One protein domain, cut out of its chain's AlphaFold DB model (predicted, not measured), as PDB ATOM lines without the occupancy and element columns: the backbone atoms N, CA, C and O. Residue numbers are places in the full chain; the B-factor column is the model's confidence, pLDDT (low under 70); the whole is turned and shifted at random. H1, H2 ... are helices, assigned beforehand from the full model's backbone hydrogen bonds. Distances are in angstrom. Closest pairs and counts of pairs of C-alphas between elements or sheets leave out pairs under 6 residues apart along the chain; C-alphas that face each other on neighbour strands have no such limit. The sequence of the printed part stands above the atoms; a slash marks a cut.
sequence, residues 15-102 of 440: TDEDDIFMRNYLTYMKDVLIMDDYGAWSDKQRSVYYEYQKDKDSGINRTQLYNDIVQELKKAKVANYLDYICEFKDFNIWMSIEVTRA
ATOM      1  N   THR A  15     -41.059  31.082 -59.323       75.12
ATOM      2  CA  THR A  15     -40.654  32.486 -59.467       75.12
ATOM      3  C   THR A  15     -41.804  33.446 -59.167       75.12
ATOM      4  O   THR A  15     -41.639  34.650 -59.336       75.12
ATOM      5  N   ASP A  16     -42.970  32.922 -58.786       83.94
ATOM      6  CA  ASP A  16     -44.124  33.718 -58.390       83.94
ATOM      7  C   ASP A  16     -43.858  34.414 -57.046       83.94
ATOM      8  O   ASP A  16     -43.341  33.803 -56.104       83.94
ATOM      9  N   GLU A  17     -44.168  35.710 -56.967       78.62
ATOM     10  CA  GLU A  17     -43.852  36.534 -55.796       78.62
ATOM     11  C   GLU A  17     -44.587  36.055 -54.536       78.62
ATOM     12  O   GLU A  17     -43.988  36.054 -53.457       78.62
ATOM     13  N   ASP A  18     -45.829  35.574 -54.664       77.25
ATOM     14  CA  ASP A  18     -46.623  35.097 -53.529       77.25
ATOM     15  C   ASP A  18     -46.075  33.766 -52.999       77.25
ATOM     16  O   ASP A  18     -45.981  33.559 -51.784       77.25
ATOM     17  N   ASP A  19     -45.650  32.868 -53.891       75.94
ATOM     18  CA  ASP A  19     -45.008  31.609 -53.501       75.94
ATOM     19  C   ASP A  19     -43.648  31.846 -52.823       75.94
ATOM     20  O   ASP A  19     -43.335  31.195 -51.820       75.94
ATOM     21  N   ILE A  20     -42.837  32.778 -53.341       80.44
ATOM     22  CA  ILE A  20     -41.557  33.169 -52.726       80.44
ATOM     23  C   ILE A  20     -41.804  33.785 -51.347       80.44
ATOM     24  O   ILE A  20     -41.141  33.410 -50.373       80.44
ATOM     25  N   PHE A  21     -42.768  34.703 -51.244       85.19
ATOM     26  CA  PHE A  21     -43.144  35.341 -49.987       85.19
ATOM     27  C   PHE A  21     -43.578  34.306 -48.946       85.19
ATOM     28  O   PHE A  21     -43.020  34.265 -47.848       85.19
ATOM     29  N   MET A  22     -44.523  33.431 -49.300       83.75
ATOM     30  CA  MET A  22     -45.034  32.413 -48.385       83.75
ATOM     31  C   MET A  22     -43.950  31.427 -47.968       83.75
ATOM     32  O   MET A  22     -43.909  31.040 -46.801       83.75
ATOM     33  N   ARG A  23     -43.035  31.051 -48.868       83.56
ATOM     34  CA  ARG A  23     -41.901  30.193 -48.509       83.56
ATOM     35  C   ARG A  23     -41.007  30.863 -47.471       83.56
ATOM     36  O   ARG A  23     -40.726  30.255 -46.446       83.56
ATOM     37  N   ASN A  24     -40.621  32.117 -47.697       86.31
ATOM     38  CA  ASN A  24     -39.782  32.866 -46.760       86.31
ATOM     39  C   ASN A  24     -40.466  33.047 -45.400       86.31
ATOM     40  O   ASN A  24     -39.831  32.853 -44.364       86.31
ATOM     41  N   TYR A  25     -41.759  33.375 -45.400       88.50
ATOM     42  CA  TYR A  25     -42.552  33.498 -44.181       88.50
ATOM     43  C   TYR A  25     -42.604  32.172 -43.410       88.50
ATOM     44  O   TYR A  25     -42.255  32.133 -42.234       88.50
ATOM     45  N   LEU A  26     -42.956  31.062 -44.063       86.62
ATOM     46  CA  LEU A  26     -43.044  29.751 -43.411       86.62
ATOM     47  C   LEU A  26     -41.677  29.248 -42.916       86.62
ATOM     48  O   LEU A  26     -41.598  28.707 -41.814       86.62
ATOM     49  N   THR A  27     -40.601  29.471 -43.678       86.50
ATOM     50  CA  THR A  27     -39.224  29.181 -43.247       86.50
ATOM     51  C   THR A  27     -38.852  29.994 -42.011       86.50
ATOM     52  O   THR A  27     -38.345  29.434 -41.043       86.50
ATOM     53  N   TYR A  28     -39.163  31.292 -41.986       88.56
ATOM     54  CA  TYR A  28     -38.937  32.124 -40.805       88.56
ATOM     55  C   TYR A  28     -39.691  31.587 -39.576       88.56
ATOM     56  O   TYR A  28     -39.108  31.445 -38.499       88.56
ATOM     57  N   MET A  29     -40.968  31.229 -39.736       87.12
ATOM     58  CA  MET A  29     -41.786  30.692 -38.643       87.12
ATOM     59  C   MET A  29     -41.231  29.374 -38.088       87.12
ATOM     60  O   MET A  29     -41.298  29.149 -36.881       87.12
ATOM     61  N   LYS A  30     -40.694  28.512 -38.959       86.19
ATOM     62  CA  LYS A  30     -40.169  27.193 -38.591       86.19
ATOM     63  C   LYS A  30     -38.780  27.262 -37.955       86.19
ATOM     64  O   LYS A  30     -38.541  26.602 -36.947       86.19
ATOM     65  N   ASP A  31     -37.879  28.036 -38.556       85.12
ATOM     66  CA  ASP A  31     -36.443  27.935 -38.277       85.12
ATOM     67  C   ASP A  31     -35.914  29.072 -37.394       85.12
ATOM     68  O   ASP A  31     -34.844  28.941 -36.797       85.12
ATOM     69  N   VAL A  32     -36.640  30.194 -37.303       85.88
ATOM     70  CA  VAL A  32     -36.186  31.392 -36.576       85.88
ATOM     71  C   VAL A  32     -36.986  31.629 -35.299       85.88
ATOM     72  O   VAL A  32     -36.416  32.038 -34.285       85.88
ATOM     73  N   LEU A  33     -38.300  31.394 -35.318       83.50
ATOM     74  CA  LEU A  33     -39.123  31.649 -34.142       83.50
ATOM     75  C   LEU A  33     -38.899  30.617 -33.036       83.50
ATOM     76  O   LEU A  33     -38.958  29.407 -33.238       83.50
ATOM     77  N   ILE A  34     -38.737  31.128 -31.820       83.62
ATOM     78  CA  ILE A  34     -38.676  30.316 -30.609       83.62
ATOM     79  C   ILE A  34     -40.100  30.048 -30.121       83.62
ATOM     80  O   ILE A  34     -40.861  30.981 -29.862       83.62
ATOM     81  N   MET A  35     -40.433  28.768 -29.960       87.38
ATOM     82  CA  MET A  35     -41.730  28.310 -29.463       87.38
ATOM     83  C   MET A  35     -41.572  27.715 -28.061       87.38
ATOM     84  O   MET A  35     -40.930  26.679 -27.874       87.38
ATOM     85  N   ASP A  36     -42.156  28.379 -27.065       91.44
ATOM     86  CA  ASP A  36     -42.088  27.972 -25.656       91.44
ATOM     87  C   ASP A  36     -43.445  27.571 -25.074       91.44
ATOM     88  O   ASP A  36     -43.577  27.429 -23.859       91.44
ATOM     89  N   ASP A  37     -44.461  27.366 -25.911       92.06
ATOM     90  CA  ASP A  37     -45.749  26.870 -25.443       92.06
ATOM     91  C   ASP A  37     -45.613  25.478 -24.803       92.06
ATOM     92  O   ASP A  37     -44.760  24.662 -25.167       92.06
ATOM     93  N   TYR A  38     -46.491  25.187 -23.845       91.00
ATOM     94  CA  TYR A  38     -46.411  23.980 -23.020       91.00
ATOM     95  C   TYR A  38     -46.447  22.676 -23.834       91.00
ATOM     96  O   TYR A  38     -45.865  21.659 -23.437       91.00
ATOM     97  N   GLY A  39     -47.124  22.686 -24.988       87.31
ATOM     98  CA  GLY A  39     -47.226  21.519 -25.861       87.31
ATOM     99  C   GLY A  39     -45.868  21.060 -26.393       87.31
ATOM    100  O   GLY A  39     -45.660  19.855 -26.536       87.31
ATOM    101  N   ALA A  40     -44.934  21.994 -26.593       87.50
ATOM    102  CA  ALA A  40     -43.596  21.729 -27.109       87.50
ATOM    103  C   ALA A  40     -42.570  21.304 -26.042       87.50
ATOM    104  O   ALA A  40     -41.403  21.068 -26.363       87.50
ATOM    105  N   TRP A  41     -42.970  21.219 -24.772       89.75
ATOM    106  CA  TRP A  41     -42.054  20.883 -23.685       89.75
ATOM    107  C   TRP A  41     -41.757  19.388 -23.616       89.75
ATOM    108  O   TRP A  41     -42.651  18.553 -23.772       89.75
ATOM    109  N   SER A  42     -40.503  19.055 -23.312       87.69
ATOM    110  CA  SER A  42     -40.095  17.691 -22.973       87.69
ATOM    111  C   SER A  42     -40.640  17.276 -21.603       87.69
ATOM    112  O   SER A  42     -40.992  18.118 -20.775       87.69
ATOM    113  N   ASP A  43     -40.650  15.977 -21.308       87.25
ATOM    114  CA  ASP A  43     -41.118  15.485 -20.005       87.25
ATOM    115  C   ASP A  43     -40.271  16.008 -18.835       87.25
ATOM    116  O   ASP A  43     -40.804  16.298 -17.766       87.25
ATOM    117  N   LYS A  44     -38.965  16.221 -19.058       90.50
ATOM    118  CA  LYS A  44     -38.065  16.864 -18.088       90.50
ATOM    119  C   LYS A  44     -38.456  18.323 -17.822       90.50
ATOM    120  O   LYS A  44     -38.335  18.799 -16.703       90.50
ATOM    121  N   GLN A  45     -38.920  19.053 -18.831       91.25
ATOM    122  CA  GLN A  45     -39.374  20.437 -18.654       91.25
ATOM    123  C   GLN A  45     -40.763  20.486 -18.000       91.25
ATOM    124  O   GLN A  45     -41.020  21.323 -17.134       91.25
ATOM    125  N   ARG A  46     -41.653  19.545 -18.339       89.56
ATOM    126  CA  ARG A  46     -42.962  19.401 -17.681       89.56
ATOM    127  C   ARG A  46     -42.833  18.989 -16.217       89.56
ATOM    128  O   ARG A  46     -43.617  19.450 -15.395       89.56
ATOM    129  N   SER A  47     -41.838  18.176 -15.858       88.94
ATOM    130  CA  SER A  47     -41.600  17.833 -14.451       88.94
ATOM    131  C   SER A  47     -41.215  19.058 -13.618       88.94
ATOM    132  O   SER A  47     -41.716  19.190 -12.504       88.94
ATOM    133  N   VAL A  48     -40.442  19.996 -14.183       91.06
ATOM    134  CA  VAL A  48     -40.187  21.306 -13.557       91.06
ATOM    135  C   VAL A  48     -41.500  22.065 -13.360       91.06
ATOM    136  O   VAL A  48     -41.759  22.557 -12.273       91.06
ATOM    137  N   TYR A  49     -42.396  22.120 -14.346       90.81
ATOM    138  CA  TYR A  49     -43.715  22.738 -14.142       90.81
ATOM    139  C   TYR A  49     -44.500  22.118 -12.982       90.81
ATOM    140  O   TYR A  49     -45.009  22.843 -12.125       90.81
ATOM    141  N   TYR A  50     -44.554  20.787 -12.916       89.31
ATOM    142  CA  TYR A  50     -45.273  20.075 -11.861       89.31
ATOM    143  C   TYR A  50     -44.665  20.283 -10.470       89.31
ATOM    144  O   TYR A  50     -45.410  20.339  -9.492       89.31
ATOM    145  N   GLU A  51     -43.344  20.451 -10.377       89.12
ATOM    146  CA  GLU A  51     -42.662  20.798  -9.128       89.12
ATOM    147  C   GLU A  51     -43.166  22.136  -8.559       89.12
ATOM    148  O   GLU A  51     -43.418  22.241  -7.359       89.12
ATOM    149  N   TYR A  52     -43.374  23.146  -9.412       88.69
ATOM    150  CA  TYR A  52     -43.730  24.501  -8.975       88.69
ATOM    151  C   TYR A  52     -45.236  24.744  -8.864       88.69
ATOM    152  O   TYR A  52     -45.691  25.412  -7.932       88.69
ATOM    153  N   GLN A  53     -46.020  24.241  -9.817       80.00
ATOM    154  CA  GLN A  53     -47.442  24.568  -9.918       80.00
ATOM    155  C   GLN A  53     -48.339  23.591  -9.165       80.00
ATOM    156  O   GLN A  53     -49.482  23.952  -8.911       80.00
ATOM    157  N   LYS A  54     -47.851  22.406  -8.760       73.31
ATOM    158  CA  LYS A  54     -48.602  21.335  -8.059       73.31
ATOM    159  C   LYS A  54     -49.870  20.811  -8.754       73.31
ATOM    160  O   LYS A  54     -50.333  19.724  -8.418       73.31
ATOM    161  N   ASP A  55     -50.373  21.522  -9.751       69.06
ATOM    162  CA  ASP A  55     -51.514  21.170 -10.571       69.06
ATOM    163  C   ASP A  55     -51.031  20.388 -11.797       69.06
ATOM    164  O   ASP A  55     -50.166  20.835 -12.560       69.06
ATOM    165  N   LYS A  56     -51.589  19.191 -12.001       66.31
ATOM    166  CA  LYS A  56     -51.359  18.428 -13.229       66.31
ATOM    167  C   LYS A  56     -52.284  18.958 -14.313       66.31
ATOM    168  O   LYS A  56     -53.420  18.512 -14.430       66.31
ATOM    169  N   ASP A  57     -51.792  19.882 -15.128       67.06
ATOM    170  CA  ASP A  57     -52.469  20.190 -16.383       67.06
ATOM    171  C   ASP A  57     -52.187  19.097 -17.416       67.06
ATOM    172  O   ASP A  57     -51.036  18.819 -17.780       67.06
ATOM    173  N   SER A  58     -53.264  18.491 -17.918       60.09
ATOM    174  CA  SER A  58     -53.234  17.671 -19.121       60.09
ATOM    175  C   SER A  58     -53.323  18.601 -20.328       60.09
ATOM    176  O   SER A  58     -54.407  18.894 -20.835       60.09
ATOM    177  N   GLY A  59     -52.173  19.112 -20.770       66.50
ATOM    178  CA  GLY A  59     -52.068  19.689 -22.109       66.50
ATOM    179  C   GLY A  59     -52.474  18.664 -23.177       66.50
ATOM    180  O   GLY A  59     -52.555  17.464 -22.906       66.50
ATOM    181  N   ILE A  60     -52.712  19.125 -24.406       73.44
ATOM    182  CA  ILE A  60     -52.969  18.219 -25.532       73.44
ATOM    183  C   ILE A  60     -51.768  17.282 -25.682       73.44
ATOM    184  O   ILE A  60     -50.630  17.736 -25.829       73.44
ATOM    185  N   ASN A  61     -52.019  15.973 -25.661       81.94
ATOM    186  CA  ASN A  61     -50.992  14.978 -25.933       81.94
ATOM    187  C   ASN A  61     -50.682  14.977 -27.436       81.94
ATOM    188  O   ASN A  61     -51.260  14.212 -28.206       81.94
ATOM    189  N   ARG A  62     -49.781  15.875 -27.852       87.75
ATOM    190  CA  ARG A  62     -49.389  16.049 -29.257       87.75
ATOM    191  C   ARG A  62     -48.828  14.772 -29.871       87.75
ATOM    192  O   ARG A  62     -49.055  14.540 -31.050       87.75
ATOM    193  N   THR A  63     -48.150  13.933 -29.088       87.69
ATOM    194  CA  THR A  63     -47.638  12.639 -29.558       87.69
ATOM    195  C   THR A  63     -48.777  11.703 -29.938       87.69
ATOM    196  O   THR A  63     -48.755  11.120 -31.018       87.69
ATOM    197  N   GLN A  64     -49.794  11.590 -29.080       88.56
ATOM    198  CA  GLN A  64     -50.977  10.789 -29.392       88.56
ATOM    199  C   GLN A  64     -51.714  11.353 -30.610       88.56
ATOM    200  O   GLN A  64     -51.989  10.608 -31.543       88.56
ATOM    201  N   LEU A  65     -51.945  12.671 -30.643       88.88
ATOM    202  CA  LEU A  65     -52.624  13.334 -31.756       88.88
ATOM    203  C   LEU A  65     -51.898  13.117 -33.093       88.88
ATOM    204  O   LEU A  65     -52.535  12.793 -34.091       88.88
ATOM    205  N   TYR A  66     -50.570  13.250 -33.110       89.75
ATOM    206  CA  TYR A  66     -49.751  12.963 -34.288       89.75
ATOM    207  C   TYR A  66     -49.937  11.519 -34.760       89.75
ATOM    208  O   TYR A  66     -50.202  11.282 -35.937       89.75
ATOM    209  N   ASN A  67     -49.847  10.555 -33.840       88.88
ATOM    210  CA  ASN A  67     -50.011   9.141 -34.166       88.88
ATOM    211  C   ASN A  67     -51.405   8.842 -34.728       88.88
ATOM    212  O   ASN A  67     -51.512   8.099 -35.704       88.88
ATOM    213  N   ASP A  68     -52.449   9.438 -34.151       89.19
ATOM    214  CA  ASP A  68     -53.829   9.269 -34.608       89.19
ATOM    215  C   ASP A  68     -54.008   9.827 -36.028       89.19
ATOM    216  O   ASP A  68     -54.517   9.130 -36.906       89.19
ATOM    217  N   ILE A  69     -53.503  11.038 -36.299       86.12
ATOM    218  CA  ILE A  69     -53.545  11.660 -37.634       86.12
ATOM    219  C   ILE A  69     -52.801  10.799 -38.662       86.12
ATOM    220  O   ILE A  69     -53.332  10.499 -39.733       86.12
ATOM    221  N   VAL A  70     -51.587  10.351 -38.332       84.94
ATOM    222  CA  VAL A  70     -50.779   9.491 -39.208       84.94
ATOM    223  C   VAL A  70     -51.500   8.171 -39.499       84.94
ATOM    224  O   VAL A  70     -51.468   7.684 -40.631       84.94
ATOM    225  N   GLN A  71     -52.167   7.576 -38.507       85.25
ATOM    226  CA  GLN A  71     -52.946   6.354 -38.704       85.25
ATOM    227  C   GLN A  71     -54.160   6.577 -39.611       85.25
ATOM    228  O   GLN A  71     -54.399   5.762 -40.504       85.25
ATOM    229  N   GLU A  72     -54.907   7.664 -39.425       84.25
ATOM    230  CA  GLU A  72     -56.069   7.976 -40.264       84.25
ATOM    231  C   GLU A  72     -55.676   8.239 -41.722       84.25
ATOM    232  O   GLU A  72     -56.315   7.730 -42.643       84.25
ATOM    233  N   LEU A  73     -54.561   8.927 -41.961       80.44
ATOM    234  CA  LEU A  73     -54.077   9.177 -43.322       80.44
ATOM    235  C   LEU A  73     -53.595   7.907 -44.023       80.44
ATOM    236  O   LEU A  73     -53.858   7.717 -45.215       80.44
ATOM    237  N   LYS A  74     -52.976   6.986 -43.271       78.19
ATOM    238  CA  LYS A  74     -52.669   5.633 -43.762       78.19
ATOM    239  C   LYS A  74     -53.940   4.887 -44.166       78.19
ATOM    240  O   LYS A  74     -53.974   4.296 -45.245       78.19
ATOM    241  N   LYS A  75     -54.997   4.933 -43.342       81.56
ATOM    242  CA  LYS A  75     -56.292   4.291 -43.649       81.56
ATOM    243  C   LYS A  75     -56.949   4.887 -44.892       81.56
ATOM    244  O   LYS A  75     -57.470   4.143 -45.720       81.56
ATOM    245  N   ALA A  76     -56.884   6.207 -45.047       78.56
ATOM    246  CA  ALA A  76     -57.445   6.929 -46.183       78.56
ATOM    247  C   ALA A  76     -56.662   6.730 -47.499       78.56
ATOM    248  O   ALA A  76     -57.102   7.207 -48.543       78.56
ATOM    249  N   LYS A  77     -55.536   5.994 -47.478       69.06
ATOM    250  CA  LYS A  77     -54.659   5.730 -48.635       69.06
ATOM    251  C   LYS A  77     -54.129   6.995 -49.315       69.06
ATOM    252  O   LYS A  77     -53.760   6.956 -50.485       69.06
ATOM    253  N   VAL A  78     -54.026   8.100 -48.578       67.00
ATOM    254  CA  VAL A  78     -53.434   9.351 -49.077       67.00
ATOM    255  C   VAL A  78     -51.927   9.340 -48.795       67.00
ATOM    256  O   VAL A  78     -51.384  10.244 -48.170       67.00
ATOM    257  N   ALA A  79     -51.253   8.253 -49.193       55.31
ATOM    258  CA  ALA A  79     -49.872   7.953 -48.805       55.31
ATOM    259  C   ALA A  79     -48.886   9.071 -49.179       55.31
ATOM    260  O   ALA A  79     -48.002   9.365 -48.382       55.31
ATOM    261  N   ASN A  80     -49.119   9.770 -50.295       56.97
ATOM    262  CA  ASN A  80     -48.320  10.925 -50.712       56.97
ATOM    263  C   ASN A  80     -48.304  12.039 -49.643       56.97
ATOM    264  O   ASN A  80     -47.308  12.732 -49.507       56.97
ATOM    265  N   TYR A  81     -49.356  12.188 -48.826       55.03
ATOM    266  CA  TYR A  81     -49.400  13.169 -47.730       55.03
ATOM    267  C   TYR A  81     -48.623  12.744 -46.490       55.03
ATOM    268  O   TYR A  81     -48.244  13.607 -45.706       55.03
ATOM    269  N   LEU A  82     -48.359  11.450 -46.297       54.00
ATOM    270  CA  LEU A  82     -47.522  10.989 -45.187       54.00
ATOM    271  C   LEU A  82     -46.062  11.393 -45.389       54.00
ATOM    272  O   LEU A  82     -45.397  11.691 -44.405       54.00
ATOM    273  N   ASP A  83     -45.610  11.475 -46.641       55.84
ATOM    274  CA  ASP A  83     -44.282  11.991 -46.981       55.84
ATOM    275  C   ASP A  83     -44.187  13.513 -46.726       55.84
ATOM    276  O   ASP A  83     -43.114  14.022 -46.406       55.84
ATOM    277  N   TYR A  84     -45.318  14.238 -46.786       53.62
ATOM    278  CA  TYR A  84     -45.415  15.667 -46.439       53.62
ATOM    279  C   TYR A  84     -45.691  15.931 -44.955       53.62
ATOM    280  O   TYR A  84     -45.329  16.996 -44.446       53.62
ATOM    281  N   ILE A  85     -46.267  14.968 -44.227       56.06
ATOM    282  CA  ILE A  85     -46.284  14.953 -42.759       56.06
ATOM    283  C   ILE A  85     -44.909  14.485 -42.300       56.06
ATOM    284  O   ILE A  85     -44.706  13.389 -41.789       56.06
ATOM    285  N   CYS A  86     -43.944  15.363 -42.555       63.56
ATOM    286  CA  CYS A  86     -43.072  15.943 -41.558       63.56
ATOM    287  C   CYS A  86     -42.937  15.120 -40.262       63.56
ATOM    288  O   CYS A  86     -43.920  14.797 -39.584       63.56
ATOM    289  N   GLU A  87     -41.686  14.848 -39.881       81.06
ATOM    290  CA  GLU A  87     -41.322  14.236 -38.602       81.06
ATOM    291  C   GLU A  87     -42.107  14.857 -37.435       81.06
ATOM    292  O   GLU A  87     -42.474  16.033 -37.470       81.06
ATOM    293  N   PHE A  88     -42.314  14.108 -36.346       86.25
ATOM    294  CA  PHE A  88     -43.021  14.616 -35.161       86.25
ATOM    295  C   PHE A  88     -42.517  15.997 -34.691       86.25
ATOM    296  O   PHE A  88     -43.301  16.817 -34.216       86.25
ATOM    297  N   LYS A  89     -41.218  16.276 -34.866       85.50
ATOM    298  CA  LYS A  89     -40.605  17.582 -34.596       85.50
ATOM    299  C   LYS A  89     -41.289  18.717 -35.364       85.50
ATOM    300  O   LYS A  89     -41.661  19.721 -34.765       85.50
ATOM    301  N   ASP A  90     -41.475  18.542 -36.662       84.12
ATOM    302  CA  ASP A  90     -42.082  19.531 -37.545       84.12
ATOM    303  C   ASP A  90     -43.581  19.675 -37.261       84.12
ATOM    304  O   ASP A  90     -44.080  20.794 -37.161       84.12
ATOM    305  N   PHE A  91     -44.288  18.564 -37.023       87.69
ATOM    306  CA  PHE A  91     -45.674  18.608 -36.541       87.69
ATOM    307  C   PHE A  91     -45.797  19.437 -35.254       87.69
ATOM    308  O   PHE A  91     -46.681  20.282 -35.129       87.69
ATOM    309  N   ASN A  92     -44.890  19.225 -34.300       88.06
ATOM    310  CA  ASN A  92     -44.895  19.946 -33.037       88.06
ATOM    311  C   ASN A  92     -44.644  21.454 -33.226       88.06
ATOM    312  O   ASN A  92     -45.307  22.248 -32.563       88.06
ATOM    313  N   ILE A  93     -43.758  21.847 -34.152       88.31
ATOM    314  CA  ILE A  93     -43.529  23.255 -34.519       88.31
ATOM    315  C   ILE A  93     -44.797  23.872 -35.124       88.31
ATOM    316  O   ILE A  93     -45.220  24.940 -34.687       88.31
ATOM    317  N   TRP A  94     -45.449  23.196 -36.075       88.44
ATOM    318  CA  TRP A  94     -46.674  23.709 -36.701       88.44
ATOM    319  C   TRP A  94     -47.829  23.850 -35.711       88.44
ATOM    320  O   TRP A  94     -48.514  24.871 -35.713       88.44
ATOM    321  N   MET A  95     -47.990  22.889 -34.797       90.25
ATOM    322  CA  MET A  95     -48.958  23.001 -33.703       90.25
ATOM    323  C   MET A  95     -48.648  24.190 -32.786       90.25
ATOM    324  O   MET A  95     -49.563  24.870 -32.324       90.25
ATOM    325  N   SER A  96     -47.372  24.457 -32.505       91.25
ATOM    326  CA  SER A  96     -46.966  25.635 -31.735       91.25
ATOM    327  C   SER A  96     -47.277  26.938 -32.470       91.25
ATOM    328  O   SER A  96     -47.809  27.862 -31.858       91.25
ATOM    329  N   ILE A  97     -47.016  27.007 -33.779       90.44
ATOM    330  CA  ILE A  97     -47.370  28.156 -34.626       90.44
ATOM    331  C   ILE A  97     -48.879  28.402 -34.580       90.44
ATOM    332  O   ILE A  97     -49.307  29.525 -34.323       90.44
ATOM    333  N   GLU A  98     -49.693  27.362 -34.758       89.00
ATOM    334  CA  GLU A  98     -51.150  27.483 -34.718       89.00
ATOM    335  C   GLU A  98     -51.637  28.027 -33.366       89.00
ATOM    336  O   GLU A  98     -52.408  28.983 -33.313       89.00
ATOM    337  N   VAL A  99     -51.134  27.479 -32.256       87.56
ATOM    338  CA  VAL A  99     -51.546  27.893 -30.906       87.56
ATOM    339  C   VAL A  99     -51.114  29.329 -30.581       87.56
ATOM    340  O   VAL A  99     -51.844  30.048 -29.894       87.56
ATOM    341  N   THR A 100     -49.935  29.749 -31.045       86.69
ATOM    342  CA  THR A 100     -49.320  31.024 -30.643       86.69
ATOM    343  C   THR A 100     -49.644  32.186 -31.583       86.69
ATOM    344  O   THR A 100     -49.728  33.328 -31.126       86.69
ATOM    345  N   ARG A 101     -49.836  31.924 -32.880       85.81
ATOM    346  CA  ARG A 101     -49.853  32.957 -33.933       85.81
ATOM    347  C   ARG A 101     -51.146  32.997 -34.737       85.81
ATOM    348  O   ARG A 101     -51.391  33.987 -35.421       85.81
ATOM    349  N   ALA A 102     -51.976  31.958 -34.673       86.25
ATOM    350  CA  ALA A 102     -53.185  31.935 -35.477       86.25
ATOM    351  C   ALA A 102     -54.293  32.832 -34.910       86.25
ATOM    352  O   ALA A 102     -54.477  32.979 -33.697       86.25
TER     353      ALA A 102
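This is residues 15 to 102 of the 440 residues of an uncharacterized protein of Stylonychia lemnae (UniProt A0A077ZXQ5). Picture a loose, open frame of helices: H5 stands in the middle as a crossbar, the end of H1 packs on it on one side, and the first turns of H3 pack near its start. H4 folds back on the far end of H3, while H2 lies off at one end of the long axis and touches no helix; residues 15 to 25 stick out at the other end. The printed part has 88 residues with five named helices, in the order H1 H2 H3 H4 H5, and no named strand; its class is all helix. The whole is loose, with a radius of gyration of the C-alphas of 16.1 A, and elongated, spanning 52 by 33 by 19 A.

Begin with H1, residues 17 to 31, whose residues 29 to 30 alone touch H5, residues 88 to 101. Look there for the closest C-alphas, those of Lys 30 and Ile 93, 6.6 A apart; the two lines are about perpendicular, at 75 degrees. Go on to H2, residues 43 to 53, which touches no helix and is apart from H1 and from H5. Next comes H3, residues 62 to 75. With residues 62 to 66 alone it touches residues 88 to 92 of H5, at a steep tilt of 67 degrees, opposite ways; the closest C-alphas, of Tyr 66 and Phe 88, are 7.0 A apart. With residues 70 to 74 alone H3 touches H4, residues 79 to 84, and the two form a helical hairpin, opposite ways at a shallow tilt of 33 degrees, only just short of steep; their closest C-alphas, of Val 70 and Leu 82, are 7.0 A apart. H1 and H3 are apart, and so are H4 and H5. The helix packing is mostly crossed, but only just: 1 of 3 touching pairs is at a shallow tilt. In H1, H2, H3 and H5 every O i to N i+4 pair is within hydrogen-bond range; in H4 0 of 2 are, beside 2 of 3 O i to N i+3 pairs.

Find C-alpha 17 at (-43.852, 36.534, -55.796); from there H1 runs 20.9 A to C-alpha 31. H2 measures 15.0 A from C-alpha 43 to C-alpha 53. Find C-alpha 62 at (-49.389, 16.049, -29.257), where H3 begins its 19.8 A. H4 spans 9.2 A, and H5 runs 19.6 A to C-alpha 101 at (-49.853, 32.957, -33.933).

The two C-alphas farthest apart are those of Thr 15 and Lys 54, 53.2 A. Residues 15 to 25, of which 17 to 25 belong to H1, stand free, as do residues 50 to 55, of which 50 to 53 belong to H2. The link from H1 to H2 is long, with 11 residues; H2 to H3 is short, and H3 to H4 and H4 to H5 are tight. The printed part has no cut. Its mean pLDDT is 81.6, and residues 55 to 59 and 77 to 86 are under 70.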